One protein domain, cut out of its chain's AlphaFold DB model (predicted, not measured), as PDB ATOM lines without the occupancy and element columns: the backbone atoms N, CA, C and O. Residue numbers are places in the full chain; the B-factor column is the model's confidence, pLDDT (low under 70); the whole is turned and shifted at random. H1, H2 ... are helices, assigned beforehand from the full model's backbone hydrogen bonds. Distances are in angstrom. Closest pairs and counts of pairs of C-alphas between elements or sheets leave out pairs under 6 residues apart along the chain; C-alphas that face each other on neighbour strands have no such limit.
ATOM      1  N   SER A   3     150.789 137.029 172.725       46.56
ATOM      2  CA  SER A   3     150.259 137.997 173.693       46.56
ATOM      3  C   SER A   3     149.143 137.461 174.602       46.56
ATOM      4  O   SER A   3     148.799 138.130 175.565       46.56
ATOM      5  N   SER A   4     148.556 136.291 174.322       50.28
ATOM      6  CA  SER A   4     147.530 135.700 175.202       50.28
ATOM      7  C   SER A   4     148.128 134.919 176.373       50.28
ATOM      8  O   SER A   4     147.393 134.490 177.255       50.28
ATOM      9  N   PHE A   5     149.446 134.700 176.374       53.69
ATOM     10  CA  PHE A   5     150.119 134.046 177.490       53.69
ATOM     11  C   PHE A   5     150.364 135.017 178.653       53.69
ATOM     12  O   PHE A   5     150.378 134.552 179.784       53.69
ATOM     13  N   ASP A   6     150.482 136.331 178.408       51.16
ATOM     14  CA  ASP A   6     150.904 137.337 179.406       51.16
ATOM     15  C   ASP A   6     149.889 137.641 180.530       51.16
ATOM     16  O   ASP A   6     150.237 138.302 181.504       51.16
ATOM     17  N   GLU A   7     148.659 137.124 180.461       51.97
ATOM     18  CA  GLU A   7     147.640 137.332 181.509       51.97
ATOM     19  C   GLU A   7     147.476 136.140 182.476       51.97
ATOM     20  O   GLU A   7     146.672 136.203 183.404       51.97
ATOM     21  N   GLY A   8     148.228 135.044 182.292       56.25
ATOM     22  CA  GLY A   8     148.085 133.822 183.092       56.25
ATOM     23  C   GLY A   8     149.232 133.574 184.076       56.25
ATOM     24  O   GLY A   8     150.406 133.662 183.719       56.25
ATOM     25  N   THR A   9     148.902 133.120 185.289       55.22
ATOM     26  CA  THR A   9     149.838 132.604 186.315       55.22
ATOM     27  C   THR A   9     150.768 131.483 185.814       55.22
ATOM     28  O   THR A   9     151.765 131.170 186.461       55.22
ATOM     29  N   ASP A  10     150.486 130.918 184.640       64.94
ATOM     30  CA  ASP A  10     151.220 129.818 184.014       64.94
ATOM     31  C   ASP A  10     152.401 130.263 183.127       64.94
ATOM     32  O   ASP A  10     153.130 129.407 182.622       64.94
ATOM     33  N   LEU A  11     152.646 131.567 182.927       68.69
ATOM     34  CA  LEU A  11     153.764 132.078 182.102       68.69
ATOM     35  C   LEU A  11     155.103 131.439 182.452       68.69
ATOM     36  O   LEU A  11     155.850 131.000 181.575       68.69
ATOM     37  N   VAL A  12     155.397 131.353 183.750       74.94
ATOM     38  CA  VAL A  12     156.644 130.766 184.248       74.94
ATOM     39  C   VAL A  12     156.738 129.286 183.869       74.94
ATOM     40  O   VAL A  12     157.819 128.823 183.503       74.94
ATOM     41  N   LEU A  13     155.619 128.555 183.888       72.50
ATOM     42  CA  LEU A  13     155.557 127.143 183.499       72.50
ATOM     43  C   LEU A  13     155.800 126.963 181.999       72.50
ATOM     44  O   LEU A  13     156.573 126.088 181.603       72.50
ATOM     45  N   TYR A  14     155.214 127.827 181.165       71.50
ATOM     46  CA  TYR A  14     155.461 127.830 179.723       71.50
ATOM     47  C   TYR A  14     156.933 128.116 179.408       71.50
ATOM     48  O   TYR A  14     157.562 127.338 178.691       71.50
ATOM     49  N   TYR A  15     157.530 129.163 179.987       72.62
ATOM     50  CA  TYR A  15     158.944 129.479 179.751       72.62
ATOM     51  C   TYR A  15     159.884 128.373 180.237       72.62
ATOM     52  O   TYR A  15     160.809 128.001 179.512       72.62
ATOM     53  N   LYS A  16     159.637 127.789 181.416       74.25
ATOM     54  CA  LYS A  16     160.407 126.632 181.897       74.25
ATOM     55  C   LYS A  16     160.304 125.449 180.942       74.25
ATOM     56  O   LYS A  16     161.328 124.859 180.601       74.25
ATOM     57  N   HIS A  17     159.104 125.142 180.453       75.56
ATOM     58  CA  HIS A  17     158.905 124.063 179.491       75.56
ATOM     59  C   HIS A  17     159.683 124.304 178.184       75.56
ATOM     60  O   HIS A  17     160.375 123.408 177.703       75.56
ATOM     61  N   LEU A  18     159.683 125.538 177.664       73.06
ATOM     62  CA  LEU A  18     160.494 125.907 176.499       73.06
ATOM     63  C   LEU A  18     162.006 125.809 176.761       73.06
ATOM     64  O   LEU A  18     162.766 125.446 175.863       73.06
ATOM     65  N   LEU A  19     162.473 126.114 177.975       76.75
ATOM     66  CA  LEU A  19     163.884 125.953 178.350       76.75
ATOM     67  C   LEU A  19     164.290 124.475 178.403       76.75
ATOM     68  O   LEU A  19     165.367 124.130 177.912       76.75
ATOM     69  N   VAL A  20     163.414 123.603 178.911       78.69
ATOM     70  CA  VAL A  20     163.616 122.146 178.877       78.69
ATOM     71  C   VAL A  20     163.688 121.643 177.431       78.69
ATOM     72  O   VAL A  20     164.612 120.897 177.105       78.69
ATOM     73  N   LEU A  21     162.796 122.101 176.543       72.06
ATOM     74  CA  LEU A  21     162.831 121.758 175.111       72.06
ATOM     75  C   LEU A  21     164.117 122.231 174.414       72.06
ATOM     76  O   LEU A  21     164.621 121.556 173.522       72.06
ATOM     77  N   ASN A  22     164.688 123.357 174.847       70.75
ATOM     78  CA  ASN A  22     165.981 123.852 174.367       70.75
ATOM     79  C   ASN A  22     167.194 123.157 175.025       70.75
ATOM     80  O   ASN A  22     168.324 123.615 174.864       70.75
ATOM     81  N   GLY A  23     166.987 122.064 175.768       72.06
ATOM     82  CA  GLY A  23     168.054 121.241 176.344       72.06
ATOM     83  C   GLY A  23     168.452 121.597 177.777       72.06
ATOM     84  O   GLY A  23     169.278 120.897 178.365       72.06
ATOM     85  N   LYS A  24     167.852 122.625 178.392       67.81
ATOM     86  CA  LYS A  24     168.130 122.999 179.786       67.81
ATOM     87  C   LYS A  24     167.250 122.199 180.750       67.81
ATOM     88  O   LYS A  24     166.250 122.691 181.272       67.81
ATOM     89  N   LYS A  25     167.644 120.948 181.003       69.19
ATOM     90  CA  LYS A  25     166.922 120.007 181.884       69.19
ATOM     91  C   LYS A  25     166.818 120.468 183.342       69.19
ATOM     92  O   LYS A  25     165.933 120.007 184.054       69.19
ATOM     93  N   GLU A  26     167.665 121.397 183.776       67.94
ATOM     94  CA  GLU A  26     167.641 121.991 185.123       67.94
ATOM     95  C   GLU A  26     166.307 122.688 185.446       67.94
ATOM     96  O   GLU A  26     165.909 122.762 186.603       67.94
ATOM     97  N   TYR A  27     165.558 123.110 184.422       65.56
ATOM     98  CA  TYR A  27     164.243 123.739 184.576       65.56
ATOM     99  C   TYR A  27     163.080 122.738 184.664       65.56
ATOM    100  O   TYR A  27     161.923 123.151 184.706       65.56
ATOM    101  N   THR A  28     163.368 121.431 184.714       64.75
ATOM    102  CA  THR A  28     162.348 120.380 184.899       64.75
ATOM    103  C   THR A  28     161.789 120.386 186.325       64.75
ATOM    104  O   THR A  28     160.631 120.032 186.539       64.75
ATOM    105  N   LEU A  29     162.595 120.807 187.308       63.94
ATOM    106  CA  LEU A  29     162.184 120.849 188.706       63.94
ATOM    107  C   LEU A  29     161.431 122.150 189.004       63.94
ATOM    108  O   LEU A  29     161.919 123.269 188.803       63.94
ATOM    109  N   HIS A  30     160.207 121.986 189.489       60.88
ATOM    110  CA  HIS A  30     159.385 123.068 190.003       60.88
ATOM    111  C   HIS A  30     159.541 123.123 191.524       60.88
ATOM    112  O   HIS A  30     159.720 122.090 192.165       60.88
ATOM    113  N   PHE A  31     159.504 124.329 192.102       59.06
ATOM    114  CA  PHE A  31     159.570 124.496 193.559       59.06
ATOM    115  C   PHE A  31     158.368 123.834 194.249       59.06
ATOM    116  O   PHE A  31     158.519 123.283 195.334       59.06
ATOM    117  N   ASN A  32     157.211 123.815 193.578       56.59
ATOM    118  CA  ASN A  32     156.030 123.062 193.980       56.59
ATOM    119  C   ASN A  32     155.814 121.895 193.006       56.59
ATOM    120  O   ASN A  32     155.795 122.094 191.795       56.59
ATOM    121  N   ALA A  33     155.606 120.677 193.509       57.47
ATOM    122  CA  ALA A  33     155.368 119.502 192.658       57.47
ATOM    123  C   ALA A  33     154.049 119.574 191.856       57.47
ATOM    124  O   ALA A  33     153.877 118.845 190.883       57.47
ATOM    125  N   SER A  34     153.126 120.450 192.262       60.03
ATOM    126  CA  SER A  34     151.841 120.714 191.604       60.03
ATOM    127  C   SER A  34     151.929 121.697 190.435       60.03
ATOM    128  O   SER A  34     150.975 121.811 189.670       60.03
ATOM    129  N   ASP A  35     153.056 122.393 190.282       65.50
ATOM    130  CA  ASP A  35     153.282 123.376 189.224       65.50
ATOM    131  C   ASP A  35     153.704 122.660 187.934       65.50
ATOM    132  O   ASP A  35     154.869 122.653 187.545       65.50
ATOM    133  N   VAL A  36     152.756 121.982 187.287       68.81
ATOM    134  CA  VAL A  36     152.991 121.224 186.054       68.81
ATOM    135  C   VAL A  36     151.930 121.591 185.026       68.81
ATOM    136  O   VAL A  36     150.736 121.520 185.303       68.81
ATOM    137  N   LEU A  37     152.367 121.935 183.809       71.94
ATOM    138  CA  LEU A  37     151.449 122.103 182.683       71.94
ATOM    139  C   LEU A  37     150.684 120.802 182.441       71.94
ATOM    140  O   LEU A  37     151.289 119.732 182.294       71.94
ATOM    141  N   THR A  38     149.366 120.916 182.317       78.38
ATOM    142  CA  THR A  38     148.520 119.821 181.832       78.38
ATOM    143  C   THR A  38     148.958 119.379 180.432       78.38
ATOM    144  O   THR A  38     149.575 120.139 179.680       78.38
ATOM    145  N   ASP A  39     148.621 118.151 180.037       77.50
ATOM    146  CA  ASP A  39     149.023 117.629 178.725       77.50
ATOM    147  C   ASP A  39     148.467 118.459 177.553       77.50
ATOM    148  O   ASP A  39     149.117 118.571 176.513       77.50
ATOM    149  N   SER A  40     147.295 119.088 177.712       79.00
ATOM    150  CA  SER A  40     146.729 120.000 176.711       79.00
ATOM    151  C   SER A  40     147.530 121.301 176.605       79.00
ATOM    152  O   SER A  40     147.874 121.712 175.496       79.00
ATOM    153  N   GLN A  41     147.893 121.912 177.739       76.25
ATOM    154  CA  GLN A  41     148.744 123.105 177.785       76.25
ATOM    155  C   GLN A  41     150.142 122.819 177.223       76.25
ATOM    156  O   GLN A  41     150.672 123.619 176.455       76.25
ATOM    157  N   ARG A  42     150.716 121.648 177.528       79.81
ATOM    158  CA  ARG A  42     152.009 121.215 176.983       79.81
ATOM    159  C   ARG A  42     151.972 121.099 175.461       79.81
ATOM    160  O   ARG A  42     152.784 121.711 174.775       79.81
ATOM    161  N   ARG A  43     150.984 120.380 174.916       81.81
ATOM    162  CA  ARG A  43     150.810 120.230 173.459       81.81
ATOM    163  C   ARG A  43     150.573 121.571 172.768       81.81
ATOM    164  O   ARG A  43     151.063 121.791 171.658       81.81
ATOM    165  N   TYR A  44     149.835 122.470 173.417       81.56
ATOM    166  CA  TYR A  44     149.634 123.827 172.923       81.56
ATOM    167  C   TYR A  44     150.951 124.617 172.896       81.56
ATOM    168  O   TYR A  44     151.276 125.202 171.861       81.56
ATOM    169  N   ALA A  45     151.744 124.562 173.973       79.06
ATOM    170  CA  ALA A  45     153.072 125.171 174.056       79.06
ATOM    171  C   ALA A  45     153.987 124.685 172.925       79.06
ATOM    172  O   ALA A  45     154.563 125.493 172.199       79.06
ATOM    173  N   GLU A  46     154.080 123.367 172.746       82.06
ATOM    174  CA  GLU A  46     154.906 122.732 171.719       82.06
ATOM    175  C   GLU A  46     154.475 123.157 170.310       82.06
ATOM    176  O   GLU A  46     155.316 123.527 169.490       82.06
ATOM    177  N   SER A  47     153.168 123.181 170.036       84.69
ATOM    178  CA  SER A  47     152.633 123.580 168.729       84.69
ATOM    179  C   SER A  47     152.927 125.051 168.409       84.69
ATOM    180  O   SER A  47     153.357 125.371 167.300       84.69
ATOM    181  N   GLN A  48     152.738 125.954 169.380       81.81
ATOM    182  CA  GLN A  48     153.061 127.377 169.217       81.81
ATOM    183  C   GLN A  48     154.570 127.604 169.086       81.81
ATOM    184  O   GLN A  48     155.008 128.425 168.279       81.81
ATOM    185  N   TYR A  49     155.377 126.848 169.830       81.12
ATOM    186  CA  TYR A  49     156.829 126.911 169.740       81.12
ATOM    187  C   TYR A  49     157.338 126.467 168.366       81.12
ATOM    188  O   TYR A  49     158.168 127.153 167.773       81.12
ATOM    189  N   GLN A  50     156.805 125.374 167.814       83.31
ATOM    190  CA  GLN A  50     157.147 124.924 166.461       83.31
ATOM    191  C   GLN A  50     156.743 125.951 165.399       83.31
ATOM    192  O   GLN A  50     157.535 126.262 164.508       83.31
ATOM    193  N   LEU A  51     155.549 126.542 165.524       84.19
ATOM    194  CA  LEU A  51     155.102 127.613 164.632       84.19
ATOM    195  C   LEU A  51     156.069 128.807 164.662       84.19
ATOM    196  O   LEU A  51     156.485 129.292 163.609       84.19
ATOM    197  N   PHE A  52     156.476 129.237 165.860       82.56
ATOM    198  CA  PHE A  52     157.450 130.311 166.037       82.56
ATOM    199  C   PHE A  52     158.817 129.961 165.434       82.56
ATOM    200  O   PHE A  52     159.389 130.773 164.711       82.56
ATOM    201  N   ARG A  53     159.339 128.752 165.682       82.25
ATOM    202  CA  ARG A  53     160.631 128.296 165.139       82.25
ATOM    203  C   ARG A  53     160.633 128.286 163.612       82.25
ATOM    204  O   ARG A  53     161.603 128.748 163.015       82.25
ATOM    205  N   ASN A  54     159.552 127.813 162.997       85.81
ATOM    206  CA  ASN A  54     159.398 127.796 161.544       85.81
ATOM    207  C   ASN A  54     159.343 129.214 160.968       85.81
ATOM    208  O   ASN A  54     160.051 129.517 160.007       85.81
ATOM    209  N   TRP A  55     158.555 130.096 161.587       85.88
ATOM    210  CA  TRP A  55     158.486 131.504 161.197       85.88
ATOM    211  C   TRP A  55     159.848 132.200 161.332       85.88
ATOM    212  O   TRP A  55     160.310 132.831 160.387       85.88
ATOM    213  N   TYR A  56     160.538 132.027 162.462       81.50
ATOM    214  CA  TYR A  56     161.844 132.638 162.712       81.50
ATOM    215  C   TYR A  56     162.924 132.117 161.752       81.50
ATOM    216  O   TYR A  56     163.752 132.889 161.269       81.50
ATOM    217  N   ALA A  57     162.914 130.823 161.420       85.19
ATOM    218  CA  ALA A  57     163.831 130.243 160.437       85.19
ATOM    219  C   ALA A  57     163.598 130.794 159.020       85.19
ATOM    220  O   ALA A  57     164.555 131.004 158.278       85.19
ATOM    221  N   ALA A  58     162.341 131.044 158.641       84.38
ATOM    222  CA  ALA A  58     162.012 131.682 157.369       84.38
ATOM    223  C   ALA A  58     162.409 133.168 157.362       84.38
ATOM    224  O   ALA A  58     163.043 133.635 156.419       84.38
ATOM    225  N   TRP A  59     162.097 133.893 158.439       82.44
ATOM    226  CA  TRP A  59     162.426 135.309 158.595       82.44
ATOM    227  C   TRP A  59     163.940 135.564 158.617       82.44
ATOM    228  O   TRP A  59     164.429 136.420 157.886       82.44
ATOM    229  N   SER A  60     164.703 134.779 159.383       80.56
ATOM    230  CA  SER A  60     166.167 134.914 159.472       80.56
ATOM    231  C   SER A  60     166.877 134.655 158.141       80.56
ATOM    232  O   SER A  60     167.865 135.318 157.845       80.56
ATOM    233  N   LYS A  61     166.353 133.747 157.305       76.50
ATOM    234  CA  LYS A  61     166.842 133.531 155.933       76.50
ATOM    235  C   LYS A  61     166.481 134.669 154.975       76.50
ATOM    236  O   LYS A  61     167.199 134.895 154.011       76.50
ATOM    237  N   GLY A  62     165.377 135.375 155.220       70.12
ATOM    238  CA  GLY A  62     164.971 136.540 154.428       70.12
ATOM    239  C   GLY A  62     165.803 137.797 154.699       70.12
ATOM    240  O   GLY A  62     165.753 138.729 153.907       70.12
ATOM    241  N   LEU A  63     166.578 137.825 155.788       60.94
ATOM    242  CA  LEU A  63     167.420 138.960 156.184       60.94
ATOM    243  C   LEU A  63     168.802 138.993 155.511       60.94
ATOM    244  O   LEU A  63     169.562 139.929 155.739       60.94
ATOM    245  N   SER A  64     169.141 137.984 154.708       55.28
ATOM    246  CA  SER A  64     170.410 137.900 153.974       55.28
ATOM    247  C   SER A  64     170.315 138.383 152.518       55.28
ATOM    248  O   SER A  64     171.013 137.832 151.668       55.28
TER     249      SER A  64
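This is residues 3 to 64 of the 65 residues of the protein "Dihydrodipicolinate synthetase" of Comamonas testosteroni (strain CNB-2) (UniProt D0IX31). A small helical head with one long arm: the far part of the long helix H3, residues 50 to 62, sticks out together with residues 63 and 64, while residues 42 to 49 of H3 pack on the shorter helix H1, set steeply to it. A single short turn of helix, H2, packs on H1 and stays away from H3. The printed part has 62 residues with three named helices, in the order H1, H2, H3, and no named strand; the class is all helix. The whole is loose, with a radius of gyration of the C-alphas of 13.6 A, and elongated, spanning 45 by 25 by 18 A.

H1, residues 11 to 21, touches H2, residues 25 to 28; their closest C-alphas, those of Lys 16 and Tyr 27, are 5.5 A apart. H1 also touches H3, residues 39 to 62, and H3 touches H1 with residues 42 to 49 alone; their closest C-alphas, those of Tyr 14 and Ala 45, are 6.7 A apart. H1 and H3 run the same way at a steep tilt of 67 degrees, only just short of about perpendicular. H2 and H3 are apart. In H1 and H3 every O i to N i+4 pair is within hydrogen-bond range; H2 is too short for such a pair, and its one O i to N i+3 pair is within range.

H1 begins at C-alpha 11, (153.764, 132.078, 182.102), and is 15.4 A long. H2, four residues, begins at C-alpha 25, (166.922, 120.007, 181.884). H3 is 34.7 A long and ends at C-alpha 62, (164.971, 136.540, 154.428).

The C-alphas of Ala 33 and Ser 64, the two farthest apart, are 45.4 A apart. Residues 50 to 64 stand free; the body without them spans 26 by 21 by 18 A. The link from H1 to H2 is tight, and that from H2 to H3, 10 residues, is short. The printed part has no cut. Its mean pLDDT is 71.4, with residues 3 to 11, 24 to 36 and 63 to 64 under 70.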